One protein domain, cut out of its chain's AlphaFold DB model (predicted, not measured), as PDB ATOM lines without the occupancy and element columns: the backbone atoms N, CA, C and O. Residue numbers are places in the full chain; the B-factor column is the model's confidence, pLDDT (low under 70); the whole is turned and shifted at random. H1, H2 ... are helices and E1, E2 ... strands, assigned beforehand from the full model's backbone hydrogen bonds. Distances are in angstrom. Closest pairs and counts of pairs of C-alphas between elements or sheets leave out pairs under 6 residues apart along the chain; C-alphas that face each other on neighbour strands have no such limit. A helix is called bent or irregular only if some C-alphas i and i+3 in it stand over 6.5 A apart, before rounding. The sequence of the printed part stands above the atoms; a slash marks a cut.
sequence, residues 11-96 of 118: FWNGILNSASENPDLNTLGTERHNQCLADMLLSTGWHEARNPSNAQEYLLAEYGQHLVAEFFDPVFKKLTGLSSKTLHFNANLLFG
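What this domain is: This is residues 11 to 96 of the 118 residues of an uncharacterized protein of Acidimicrobiaceae bacterium (UniProt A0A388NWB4). A long helix, H2, folds back on itself as a narrow V of two arms, H2a and H2b, and H1 crosses the V's closed end. The short helix H3 is beside H2a, while strand E1 is off to one side, apart from the helices. The printed part has 86 residues, with E1, H1, H2 and H3 in chain order, mostly helix. It is compact, with a radius of gyration of the C-alphas of 13.2 A and spans of 35 by 29 by 19 A.

How they stand to each other: Start at E1, residues 15 to 17, which pairs with no named strand; residues 11 to 12 pair antiparallel with its residues 15 to 16. Next find H1, residues 30 to 43. By its hydrogen bonds H2, residues 55 to 80, was assigned as one helix, but it is bent: C-alphas 62 and 65 are 9.4 A apart, between arms H2a, residues 55 to 62, and H2b, residues 65 to 80. H2b is irregular, with C-alphas 70 and 73 6.9 A apart, and has a kink of 35 degrees near residue 72. The arms only just touch, with 3 pairs of C-alphas within 8 A, the closest Leu 60 and Val 68 at 6.4 A; they run opposite ways at a shallow tilt of 32 degrees, only just short of steep. H1 touches H2b with its residues 35 to 39 alone, closest at the C-alphas of Cys 36 and His 66, 5.5 A, about perpendicular at 87 degrees. H3, residues 91 to 94, is close to but not clearly touching H2a; their closest C-alphas, Ala 55 and Ala 91, are 6.2 A apart. Each O i to N i+4 pair is within hydrogen-bond range in H1 and H2a, against 10 of 12 in H2b; H3 is too short for one.

Where its parts are: Find C-alpha 30 at (11.584, -51.943, -1.952); from there H1 runs 19.8 A. H2a spans 10.5 A and H2b 20.3 A, ending at C-alpha 80, (36.943, -39.754, -13.381).

The domain as a whole: Look to Ser 18 and Ala 49 for the farthest C-alphas, 37.6 A apart. The printed part has no cut; the links E1 to H1 and H1 to H2 are long. Residues 44 to 50 have pLDDT under 70.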
ATOM      1  N   PHE A  11      27.021 -53.972 -14.231       83.12
ATOM      2  CA  PHE A  11      27.193 -54.578 -12.907       83.12
ATOM      3  C   PHE A  11      26.973 -53.531 -11.820       83.12
ATOM      4  O   PHE A  11      27.814 -52.648 -11.624       83.12
ATOM      5  N   TRP A  12      25.867 -53.654 -11.091       82.25
ATOM      6  CA  TRP A  12      25.492 -52.723 -10.035       82.25
ATOM      7  C   TRP A  12      24.767 -53.443  -8.901       82.25
ATOM      8  O   TRP A  12      24.074 -54.433  -9.114       82.25
ATOM      9  N   ASN A  13      24.997 -52.979  -7.671       80.94
ATOM     10  CA  ASN A  13      24.467 -53.578  -6.444       80.94
ATOM     11  C   ASN A  13      24.662 -55.112  -6.340       80.94
ATOM     12  O   ASN A  13      23.780 -55.845  -5.905       80.94
ATOM     13  N   GLY A  14      25.823 -55.611  -6.785       82.62
ATOM     14  CA  GLY A  14      26.152 -57.042  -6.760       82.62
ATOM     15  C   GLY A  14      25.466 -57.888  -7.840       82.62
ATOM     16  O   GLY A  14      25.650 -59.103  -7.855       82.62
ATOM     17  N   ILE A  15      24.706 -57.272  -8.750       82.44
ATOM     18  CA  ILE A  15      23.934 -57.953  -9.791       82.44
ATOM     19  C   ILE A  15      24.477 -57.562 -11.168       82.44
ATOM     20  O   ILE A  15      24.638 -56.383 -11.483       82.44
ATOM     21  N   LEU A  16      24.752 -58.568 -12.005       84.38
ATOM     22  CA  LEU A  16      25.076 -58.374 -13.417       84.38
ATOM     23  C   LEU A  16      23.790 -58.400 -14.246       84.38
ATOM     24  O   LEU A  16      23.186 -59.458 -14.424       84.38
ATOM     25  N   ASN A  17      23.408 -57.259 -14.803       81.19
ATOM     26  CA  ASN A  17      22.376 -57.170 -15.821       81.19
ATOM     27  C   ASN A  17      23.011 -57.322 -17.210       81.19
ATOM     28  O   ASN A  17      23.558 -56.375 -17.763       81.19
ATOM     29  N   SER A  18      22.939 -58.520 -17.788       83.50
ATOM     30  CA  SER A  18      23.422 -58.788 -19.152       83.50
ATOM     31  C   SER A  18      22.421 -58.400 -20.249       83.50
ATOM     32  O   SER A  18      22.760 -58.446 -21.432       83.50
ATOM     33  N   ALA A  19      21.192 -58.028 -19.876       81.31
ATOM     34  CA  ALA A  19      20.131 -57.658 -20.809       81.31
ATOM     35  C   ALA A  19      20.131 -56.160 -21.159       81.31
ATOM     36  O   ALA A  19      19.570 -55.783 -22.189       81.31
ATOM     37  N   SER A  20      20.761 -55.320 -20.330       77.62
ATOM     38  CA  SER A  20      20.803 -53.866 -20.489       77.62
ATOM     39  C   SER A  20      22.152 -53.280 -20.067       77.62
ATOM     40  O   SER A  20      22.783 -53.754 -19.124       77.62
ATOM     41  N   GLU A  21      22.557 -52.206 -20.739       77.44
ATOM     42  CA  GLU A  21      23.704 -51.370 -20.360       77.44
ATOM     43  C   GLU A  21      23.390 -50.420 -19.190       77.44
ATOM     44  O   GLU A  21      24.300 -49.905 -18.533       77.44
ATOM     45  N   ASN A  22      22.102 -50.241 -18.884       80.00
ATOM     46  CA  ASN A  22      21.633 -49.363 -17.821       80.00
ATOM     47  C   ASN A  22      21.386 -50.137 -16.513       80.00
ATOM     48  O   ASN A  22      20.965 -51.300 -16.557       80.00
ATOM     49  N   PRO A  23      21.586 -49.496 -15.350       78.69
ATOM     50  CA  PRO A  23      21.237 -50.074 -14.057       78.69
ATOM     51  C   PRO A  23      19.726 -50.292 -13.951       78.69
ATOM     52  O   PRO A  23      18.940 -49.486 -14.454       78.69
ATOM     53  N   ASP A  24      19.333 -51.365 -13.265       81.56
ATOM     54  CA  ASP A  24      17.937 -51.674 -12.951       81.56
ATOM     55  C   ASP A  24      17.646 -51.351 -11.482       81.56
ATOM     56  O   ASP A  24      18.147 -52.025 -10.577       81.56
ATOM     57  N   LEU A  25      16.818 -50.332 -11.239       82.19
ATOM     58  CA  LEU A  25      16.470 -49.891  -9.887       82.19
ATOM     59  C   LEU A  25      15.678 -50.924  -9.078       82.19
ATOM     60  O   LEU A  25      15.664 -50.817  -7.856       82.19
ATOM     61  N   ASN A  26      15.088 -51.956  -9.696       80.88
ATOM     62  CA  ASN A  26      14.438 -53.047  -8.951       80.88
ATOM     63  C   ASN A  26      15.420 -53.831  -8.065       80.88
ATOM     64  O   ASN A  26      15.009 -54.571  -7.174       80.88
ATOM     65  N   THR A  27      16.724 -53.677  -8.312       82.00
ATOM     66  CA  THR A  27      17.783 -54.259  -7.483       82.00
ATOM     67  C   THR A  27      17.994 -53.512  -6.165       82.00
ATOM     68  O   THR A  27      18.571 -54.075  -5.234       82.00
ATOM     69  N   LEU A  28      17.523 -52.265  -6.049       78.69
ATOM     70  CA  LEU A  28      17.431 -51.553  -4.781       78.69
ATOM     71  C   LEU A  28      16.213 -52.114  -4.046       78.69
ATOM     72  O   LEU A  28      15.111 -52.097  -4.583       78.69
ATOM     73  N   GLY A  29      16.380 -52.643  -2.833       84.56
ATOM     74  CA  GLY A  29      15.247 -53.160  -2.054       84.56
ATOM     75  C   GLY A  29      14.068 -52.172  -1.992       84.56
ATOM     76  O   GLY A  29      14.252 -50.962  -2.126       84.56
ATOM     77  N   THR A  30      12.852 -52.682  -1.769       87.25
ATOM     78  CA  THR A  30      11.584 -51.943  -1.952       87.25
ATOM     79  C   THR A  30      11.563 -50.535  -1.352       87.25
ATOM     80  O   THR A  30      11.050 -49.616  -1.984       87.25
ATOM     81  N   GLU A  31      12.116 -50.349  -0.154       89.56
ATOM     82  CA  GLU A  31      12.165 -49.044   0.510       89.56
ATOM     83  C   GLU A  31      12.993 -48.016  -0.277       89.56
ATOM     84  O   GLU A  31      12.478 -46.955  -0.627       89.56
ATOM     85  N   ARG A  32      14.241 -48.355  -0.627       87.25
ATOM     86  CA  ARG A  32      15.140 -47.467  -1.383       87.25
ATOM     87  C   ARG A  32      14.639 -47.204  -2.792       87.25
ATOM     88  O   ARG A  32      14.696 -46.075  -3.269       87.25
ATOM     89  N   HIS A  33      14.098 -48.235  -3.438       88.56
ATOM     90  CA  HIS A  33      13.439 -48.089  -4.731       88.56
ATOM     91  C   HIS A  33      12.316 -47.041  -4.668       88.56
ATOM     92  O   HIS A  33      12.265 -46.136  -5.497       88.56
ATOM     93  N   ASN A  34      11.453 -47.108  -3.649       89.38
ATOM     94  CA  ASN A  34      10.360 -46.151  -3.484       89.38
ATOM     95  C   ASN A  34      10.852 -44.734  -3.151       89.38
ATOM     96  O   ASN A  34      10.236 -43.772  -3.603       89.38
ATOM     97  N   GLN A  35      11.950 -44.594  -2.402       90.69
ATOM     98  CA  GLN A  35      12.585 -43.294  -2.148       90.69
ATOM     99  C   GLN A  35      13.116 -42.672  -3.442       90.69
ATOM    100  O   GLN A  35      12.787 -41.528  -3.741       90.69
ATOM    101  N   CYS A  36      13.853 -43.443  -4.251       88.88
ATOM    102  CA  CYS A  36      14.340 -42.993  -5.557       88.88
ATOM    103  C   CYS A  36      13.184 -42.578  -6.478       88.88
ATOM    104  O   CYS A  36      13.255 -41.541  -7.129       88.88
ATOM    105  N   LEU A  37      12.095 -43.353  -6.499       87.31
ATOM    106  CA  LEU A  37      10.896 -43.011  -7.264       87.31
ATOM    107  C   LEU A  37      10.249 -41.706  -6.807       87.31
ATOM    108  O   LEU A  37       9.897 -40.877  -7.643       87.31
ATOM    109  N   ALA A  38      10.057 -41.540  -5.498       89.25
ATOM    110  CA  ALA A  38       9.445 -40.339  -4.946       89.25
ATOM    111  C   ALA A  38      10.274 -39.098  -5.299       89.25
ATOM    112  O   ALA A  38       9.728 -38.114  -5.785       89.25
ATOM    113  N   ASP A  39      11.591 -39.186  -5.133       88.88
ATOM    114  CA  ASP A  39      12.539 -38.147  -5.514       88.88
ATOM    115  C   ASP A  39      12.437 -37.766  -6.990       88.88
ATOM    116  O   ASP A  39      12.269 -36.593  -7.305       88.88
ATOM    117  N   MET A  40      12.477 -38.747  -7.897       86.38
ATOM    118  CA  MET A  40      12.346 -38.496  -9.334       86.38
ATOM    119  C   MET A  40      11.017 -37.809  -9.673       86.38
ATOM    120  O   MET A  40      10.985 -36.850 -10.442       86.38
ATOM    121  N   LEU A  41       9.908 -38.271  -9.089       86.25
ATOM    122  CA  LEU A  41       8.587 -37.678  -9.319       86.25
ATOM    123  C   LEU A  41       8.498 -36.236  -8.799       86.25
ATOM    124  O   LEU A  41       7.815 -35.412  -9.398       86.25
ATOM    125  N   LEU A  42       9.192 -35.920  -7.705       85.50
ATOM    126  CA  LEU A  42       9.252 -34.564  -7.156       85.50
ATOM    127  C   LEU A  42      10.215 -33.655  -7.939       85.50
ATOM    128  O   LEU A  42       9.969 -32.453  -8.047       85.50
ATOM    129  N   SER A  43      11.277 -34.225  -8.508       80.81
ATOM    130  CA  SER A  43      12.286 -33.530  -9.315       80.81
ATOM    131  C   SER A  43      11.799 -33.193 -10.732       80.81
ATOM    132  O   SER A  43      12.015 -32.079 -11.204       80.81
ATOM    133  N   THR A  44      11.037 -34.086 -11.377       66.88
ATOM    134  CA  THR A  44      10.533 -33.938 -12.767       66.88
ATOM    135  C   THR A  44       9.587 -32.747 -13.003       66.88
ATOM    136  O   THR A  44       9.299 -32.398 -14.147       66.88
ATOM    137  N   GLY A  45       9.140 -32.060 -11.946       59.38
ATOM    138  CA  GLY A  45       8.377 -30.807 -12.041       59.38
ATOM    139  C   GLY A  45       9.219 -29.529 -12.185       59.38
ATOM    140  O   GLY A  45       8.647 -28.447 -12.275       59.38
ATOM    141  N   TRP A  46      10.558 -29.615 -12.176       54.25
ATOM    142  CA  TRP A  46      11.461 -28.450 -12.061       54.25
ATOM    143  C   TRP A  46      12.100 -27.986 -13.383       54.25
ATOM    144  O   TRP A  46      12.965 -27.105 -13.374       54.25
ATOM    145  N   HIS A  47      11.673 -28.532 -14.525       53.88
ATOM    146  CA  HIS A  47      12.285 -28.273 -15.837       53.88
ATOM    147  C   HIS A  47      12.203 -26.822 -16.342       53.88
ATOM    148  O   HIS A  47      12.940 -26.459 -17.256       53.88
ATOM    149  N   GLU A  48      11.349 -25.967 -15.780       52.47
ATOM    150  CA  GLU A  48      11.065 -24.666 -16.400       52.47
ATOM    151  C   GLU A  48      12.115 -23.564 -16.149       52.47
ATOM    152  O   GLU A  48      11.979 -22.486 -16.725       52.47
ATOM    153  N   ALA A  49      13.177 -23.769 -15.348       50.50
ATOM    154  CA  ALA A  49      14.024 -22.620 -14.971       50.50
ATOM    155  C   ALA A  49      15.515 -22.836 -14.642       50.50
ATOM    156  O   ALA A  49      16.099 -21.953 -14.009       50.50
ATOM    157  N   ARG A  50      16.193 -23.934 -15.011       65.69
ATOM    158  CA  ARG A  50      17.606 -24.102 -14.599       65.69
ATOM    159  C   ARG A  50      18.555 -24.349 -15.763       65.69
ATOM    160  O   ARG A  50      18.499 -25.384 -16.405       65.69
ATOM    161  N   ASN A  51      19.457 -23.389 -15.972       82.62
ATOM    162  CA  ASN A  51      20.750 -23.592 -16.625       82.62
ATOM    163  C   ASN A  51      21.700 -24.183 -15.566       82.62
ATOM    164  O   ASN A  51      22.263 -23.404 -14.790       82.62
ATOM    165  N   PRO A  52      21.835 -25.516 -15.444       89.19
ATOM    166  CA  PRO A  52      22.683 -26.117 -14.420       89.19
ATOM    167  C   PRO A  52      24.142 -25.704 -14.626       89.19
ATOM    168  O   PRO A  52      24.664 -25.739 -15.742       89.19
ATOM    169  N   SER A  53      24.821 -25.343 -13.541       91.94
ATOM    170  CA  SER A  53      26.235 -24.961 -13.590       91.94
ATOM    171  C   SER A  53      27.178 -26.171 -13.614       91.94
ATOM    172  O   SER A  53      28.328 -26.056 -14.035       91.94
ATOM    173  N   ASN A  54      26.700 -27.339 -13.174       93.88
ATOM    174  CA  ASN A  54      27.484 -28.566 -13.037       93.88
ATOM    175  C   ASN A  54      26.611 -29.833 -13.147       93.88
ATOM    176  O   ASN A  54      25.381 -29.760 -13.175       93.88
ATOM    177  N   ALA A  55      27.253 -31.007 -13.213       93.12
ATOM    178  CA  ALA A  55      26.568 -32.299 -13.339       93.12
ATOM    179  C   ALA A  55      25.660 -32.594 -12.152       93.12
ATOM    180  O   ALA A  55      24.588 -33.157 -12.339       93.12
ATOM    181  N   GLN A  56      26.050 -32.208 -10.937       94.19
ATOM    182  CA  GLN A  56      25.223 -32.475  -9.767       94.19
ATOM    183  C   GLN A  56      23.888 -31.732  -9.842       94.19
ATOM    184  O   GLN A  56      22.846 -32.339  -9.629       94.19
ATOM    185  N   GLU A  57      23.903 -30.441 -10.172       91.81
ATOM    186  CA  GLU A  57      22.679 -29.639 -10.290       91.81
ATOM    187  C   GLU A  57      21.732 -30.189 -11.350       91.81
ATOM    188  O   GLU A  57      20.534 -30.299 -11.094       91.81
ATOM    189  N   TYR A  58      22.275 -30.571 -12.507       90.62
ATOM    190  CA  TYR A  58      21.502 -31.212 -13.565       90.62
ATOM    191  C   TYR A  58      20.882 -32.523 -13.078       90.62
ATOM    192  O   TYR A  58      19.673 -32.713 -13.148       90.62
ATOM    193  N   LEU A  59      21.689 -33.416 -12.507       90.62
ATOM    194  CA  LEU A  59      21.215 -34.740 -12.118       90.62
ATOM    195  C   LEU A  59      20.273 -34.711 -10.915       90.62
ATOM    196  O   LEU A  59      19.390 -35.554 -10.833       90.62
ATOM    197  N   LEU A  60      20.416 -33.752  -9.999       91.50
ATOM    198  CA  LEU A  60      19.457 -33.550  -8.911       91.50
ATOM    199  C   LEU A  60      18.105 -33.077  -9.450       91.50
ATOM    200  O   LEU A  60      17.063 -33.519  -8.958       91.50
ATOM    201  N   ALA A  61      18.128 -32.198 -10.454       88.19
ATOM    202  CA  ALA A  61      16.920 -31.730 -11.118       88.19
ATOM    203  C   ALA A  61      16.229 -32.846 -11.913       88.19
ATOM    204  O   ALA A  61      15.008 -32.855 -11.962       88.19
ATOM    205  N   GLU A  62      16.980 -33.805 -12.466       86.12
ATOM    206  CA  GLU A  62      16.392 -34.900 -13.249       86.12
ATOM    207  C   GLU A  62      16.030 -36.152 -12.451       86.12
ATOM    208  O   GLU A  62      14.962 -36.736 -12.620       86.12
ATOM    209  N   TYR A  63      16.931 -36.593 -11.580       87.62
ATOM    210  CA  TYR A  63      16.858 -37.907 -10.938       87.62
ATOM    211  C   TYR A  63      16.627 -37.825  -9.426       87.62
ATOM    212  O   TYR A  63      16.357 -38.844  -8.791       87.62
ATOM    213  N   GLY A  64      16.733 -36.629  -8.844       90.19
ATOM    214  CA  GLY A  64      16.612 -36.414  -7.407       90.19
ATOM    215  C   GLY A  64      17.836 -36.860  -6.605       90.19
ATOM    216  O   GLY A  64      18.809 -37.412  -7.122       90.19
ATOM    217  N   GLN A  65      17.821 -36.554  -5.309       93.06
ATOM    218  CA  GLN A  65      18.995 -36.685  -4.440       93.06
ATOM    219  C   GLN A  65      19.430 -38.136  -4.228       93.06
ATOM    220  O   GLN A  65      20.632 -38.408  -4.239       93.06
ATOM    221  N   HIS A  66      18.486 -39.069  -4.078       92.88
ATOM    222  CA  HIS A  66      18.814 -40.454  -3.751       92.88
ATOM    223  C   HIS A  66      19.549 -41.140  -4.907       92.88
ATOM    224  O   HIS A  66      20.606 -41.729  -4.690       92.88
ATOM    225  N   LEU A  67      19.086 -40.988  -6.153       90.12
ATOM    226  CA  LEU A  67      19.787 -41.565  -7.306       90.12
ATOM    227  C   LEU A  67      21.143 -40.917  -7.563       90.12
ATOM    228  O   LEU A  67      22.096 -41.609  -7.931       90.12
ATOM    229  N   VAL A  68      21.255 -39.603  -7.359       92.44
ATOM    230  CA  VAL A  68      22.544 -38.917  -7.482       92.44
ATOM    231  C   VAL A  68      23.550 -39.484  -6.488       92.44
ATOM    232  O   VAL A  68      24.652 -39.853  -6.893       92.44
ATOM    233  N   ALA A  69      23.160 -39.626  -5.223       92.56
ATOM    234  CA  ALA A  69      24.039 -40.126  -4.173       92.56
ATOM    235  C   ALA A  69      24.369 -41.624  -4.318       92.56
ATOM    236  O   ALA A  69      25.510 -42.024  -4.086       92.56
ATOM    237  N   GLU A  70      23.395 -42.459  -4.691       88.12
ATOM    238  CA  GLU A  70      23.568 -43.918  -4.733       88.12
ATOM    239  C   GLU A  70      24.201 -44.429  -6.030       88.12
ATOM    240  O   GLU A  70      24.890 -45.454  -6.021       88.12
ATOM    241  N   PHE A  71      23.976 -43.739  -7.149       88.88
ATOM    242  CA  PHE A  71      24.417 -44.199  -8.461       88.88
ATOM    243  C   PHE A  71      25.409 -43.240  -9.117       88.88
ATOM    244  O   PHE A  71      26.557 -43.618  -9.363       88.88
ATOM    245  N   PHE A  72      25.004 -41.999  -9.391       91.38
ATOM    246  CA  PHE A  72      25.808 -41.109 -10.232       91.38
ATOM    247  C   PHE A  72      27.123 -40.686  -9.573       91.38
ATOM    248  O   PHE A  72      28.175 -40.786 -10.202       91.38
ATOM    249  N   ASP A  73      27.092 -40.256  -8.311       93.69
ATOM    250  CA  ASP A  73      28.284 -39.798  -7.595       93.69
ATOM    251  C   ASP A  73      29.349 -40.906  -7.468       93.69
ATOM    252  O   ASP A  73      30.502 -40.663  -7.847       93.69
ATOM    253  N   PRO A  74      29.012 -42.141  -7.034       91.19
ATOM    254  CA  PRO A  74      29.958 -43.254  -7.025       91.19
ATOM    255  C   PRO A  74      30.516 -43.584  -8.410       91.19
ATOM    256  O   PRO A  74      31.715 -43.844  -8.549       91.19
ATOM    257  N   VAL A  75      29.671 -43.568  -9.446       89.56
ATOM    258  CA  VAL A  75      30.092 -43.903 -10.810       89.56
ATOM    259  C   VAL A  75      31.028 -42.837 -11.372       89.56
ATOM    260  O   VAL A  75      32.098 -43.184 -11.872       89.56
ATOM    261  N   PHE A  76      30.718 -41.546 -11.226       92.50
ATOM    262  CA  PHE A  76      31.637 -40.483 -11.637       92.50
ATOM    263  C   PHE A  76      32.945 -40.528 -10.874       92.50
ATOM    264  O   PHE A  76      34.009 -40.399 -11.486       92.50
ATOM    265  N   LYS A  77      32.886 -40.761  -9.559       93.94
ATOM    266  CA  LYS A  77      34.094 -40.887  -8.751       93.94
ATOM    267  C   LYS A  77      34.964 -42.041  -9.242       93.94
ATOM    268  O   LYS A  77      36.180 -41.887  -9.299       93.94
ATOM    269  N   LYS A  78      34.357 -43.160  -9.647       90.62
ATOM    270  CA  LYS A  78      35.063 -44.328 -10.190       90.62
ATOM    271  C   LYS A  78      35.643 -44.085 -11.586       90.62
ATOM    272  O   LYS A  78      36.762 -44.512 -11.844       90.62
ATOM    273  N   LEU A  79      34.901 -43.424 -12.475       89.81
ATOM    274  CA  LEU A  79      35.317 -43.199 -13.866       89.81
ATOM    275  C   LEU A  79      36.327 -42.058 -14.013       89.81
ATOM    276  O   LEU A  79      37.202 -42.121 -14.871       89.81
ATOM    277  N   THR A  80      36.200 -41.012 -13.197       92.31
ATOM    278  CA  THR A  80      36.943 -39.754 -13.381       92.31
ATOM    279  C   THR A  80      37.821 -39.379 -12.190       92.31
ATOM    280  O   THR A  80      38.687 -38.522 -12.317       92.31
ATOM    281  N   GLY A  81      37.592 -39.965 -11.010       94.44
ATOM    282  CA  GLY A  81      38.215 -39.517  -9.762       94.44
ATOM    283  C   GLY A  81      37.649 -38.199  -9.213       94.44
ATOM    284  O   GLY A  81      38.025 -37.795  -8.107       94.44
ATOM    285  N   LEU A  82      36.722 -37.552  -9.925       94.12
ATOM    286  CA  LEU A  82      36.159 -36.240  -9.605       94.12
ATOM    287  C   LEU A  82      34.750 -36.340  -8.999       94.12
ATOM    288  O   LEU A  82      34.115 -37.393  -9.019       94.12
ATOM    289  N   SER A  83      34.279 -35.232  -8.423       94.19
ATOM    290  CA  SER A  83      32.905 -35.083  -7.924       94.19
ATOM    291  C   SER A  83      31.994 -34.547  -9.029       94.19
ATOM    292  O   SER A  83      32.422 -33.703  -9.818       94.19
ATOM    293  N   SER A  84      30.721 -34.942  -9.033       94.19
ATOM    294  CA  SER A  84      29.684 -34.378  -9.912       94.19
ATOM    295  C   SER A  84      29.584 -32.845  -9.844       94.19
ATOM    296  O   SER A  84      29.300 -32.213 -10.858       94.19
ATOM    297  N   LYS A  85      29.933 -32.222  -8.709       96.06
ATOM    298  CA  LYS A  85      30.013 -30.753  -8.549       96.06
ATOM    299  C   LYS A  85      31.051 -30.080  -9.445       96.06
ATOM    300  O   LYS A  85      30.945 -28.895  -9.729       96.06
ATOM    301  N   THR A  86      32.085 -30.820  -9.833       96.50
ATOM    302  CA  THR A  86      33.210 -30.309 -10.635       96.50
ATOM    303  C   THR A  86      33.095 -30.661 -12.114       96.50
ATOM    304  O   THR A  86      33.897 -30.200 -12.921       96.50
ATOM    305  N   LEU A  87      32.118 -31.496 -12.470       94.81
ATOM    306  CA  LEU A  87      31.906 -31.953 -13.832       94.81
ATOM    307  C   LEU A  87      30.930 -31.030 -14.564       94.81
ATOM    308  O   LEU A  87      30.003 -30.481 -13.967       94.81
ATOM    309  N   HIS A  88      31.118 -30.904 -15.877       94.69
ATOM    310  CA  HIS A  88      30.169 -30.222 -16.754       94.69
ATOM    311  C   HIS A  88      28.782 -30.880 -16.668       94.69
ATOM    312  O   HIS A  88      28.695 -32.098 -16.524       94.69
ATOM    313  N   PHE A  89      27.703 -30.107 -16.811       91.38
ATOM    314  CA  PHE A  89      26.340 -30.600 -16.583       91.38
ATOM    315  C   PHE A  89      25.947 -31.821 -17.436       91.38
ATOM    316  O   PHE A  89      25.278 -32.720 -16.946       91.38
ATOM    317  N   ASN A  90      26.478 -31.921 -18.657       89.44
ATOM    318  CA  ASN A  90      26.285 -33.064 -19.564       89.44
ATOM    319  C   ASN A  90      27.273 -34.238 -19.379       89.44
ATOM    320  O   ASN A  90      27.371 -35.100 -20.253       89.44
ATOM    321  N   ALA A  91      28.056 -34.291 -18.297       90.19
ATOM    322  CA  ALA A  91      29.079 -35.329 -18.133       90.19
ATOM    323  C   ALA A  91      28.506 -36.757 -18.121       90.19
ATOM    324  O   ALA A  91      29.173 -37.677 -18.586       90.19
ATOM    325  N   ASN A  92      27.271 -36.956 -17.646       85.44
ATOM    326  CA  ASN A  92      26.615 -38.268 -17.653       85.44
ATOM    327  C   ASN A  92      26.426 -38.809 -19.083       85.44
ATOM    328  O   ASN A  92      26.596 -40.005 -19.307       85.44
ATOM    329  N   LEU A  93      26.151 -37.928 -20.055       85.81
ATOM    330  CA  LEU A  93      25.913 -38.304 -21.451       85.81
ATOM    331  C   LEU A  93      27.175 -38.853 -22.127       85.81
ATOM    332  O   LEU A  93      27.088 -39.796 -22.907       85.81
ATOM    333  N   LEU A  94      28.352 -38.312 -21.791       83.31
ATOM    334  CA  LEU A  94      29.634 -38.764 -22.351       83.31
ATOM    335  C   LEU A  94      29.967 -40.213 -21.978       83.31
ATOM    336  O   LEU A  94      30.650 -40.902 -22.729       83.31
ATOM    337  N   PHE A  95      29.481 -40.665 -20.824       78.62
ATOM    338  CA  PHE A  95      29.721 -42.009 -20.304       78.62
ATOM    339  C   PHE A  95      28.517 -42.942 -20.493       78.62
ATOM    340  O   PHE A  95      28.523 -44.046 -19.952       78.62
ATOM    341  N   GLY A  96      27.480 -42.507 -21.223       77.44
ATOM    342  CA  GLY A  96      26.253 -43.284 -21.410       77.44
ATOM    343  C   GLY A  96      25.525 -43.594 -20.098       77.44
ATOM    344  O   GLY A  96      24.841 -44.607 -20.001       77.44
TER     345      GLY A  96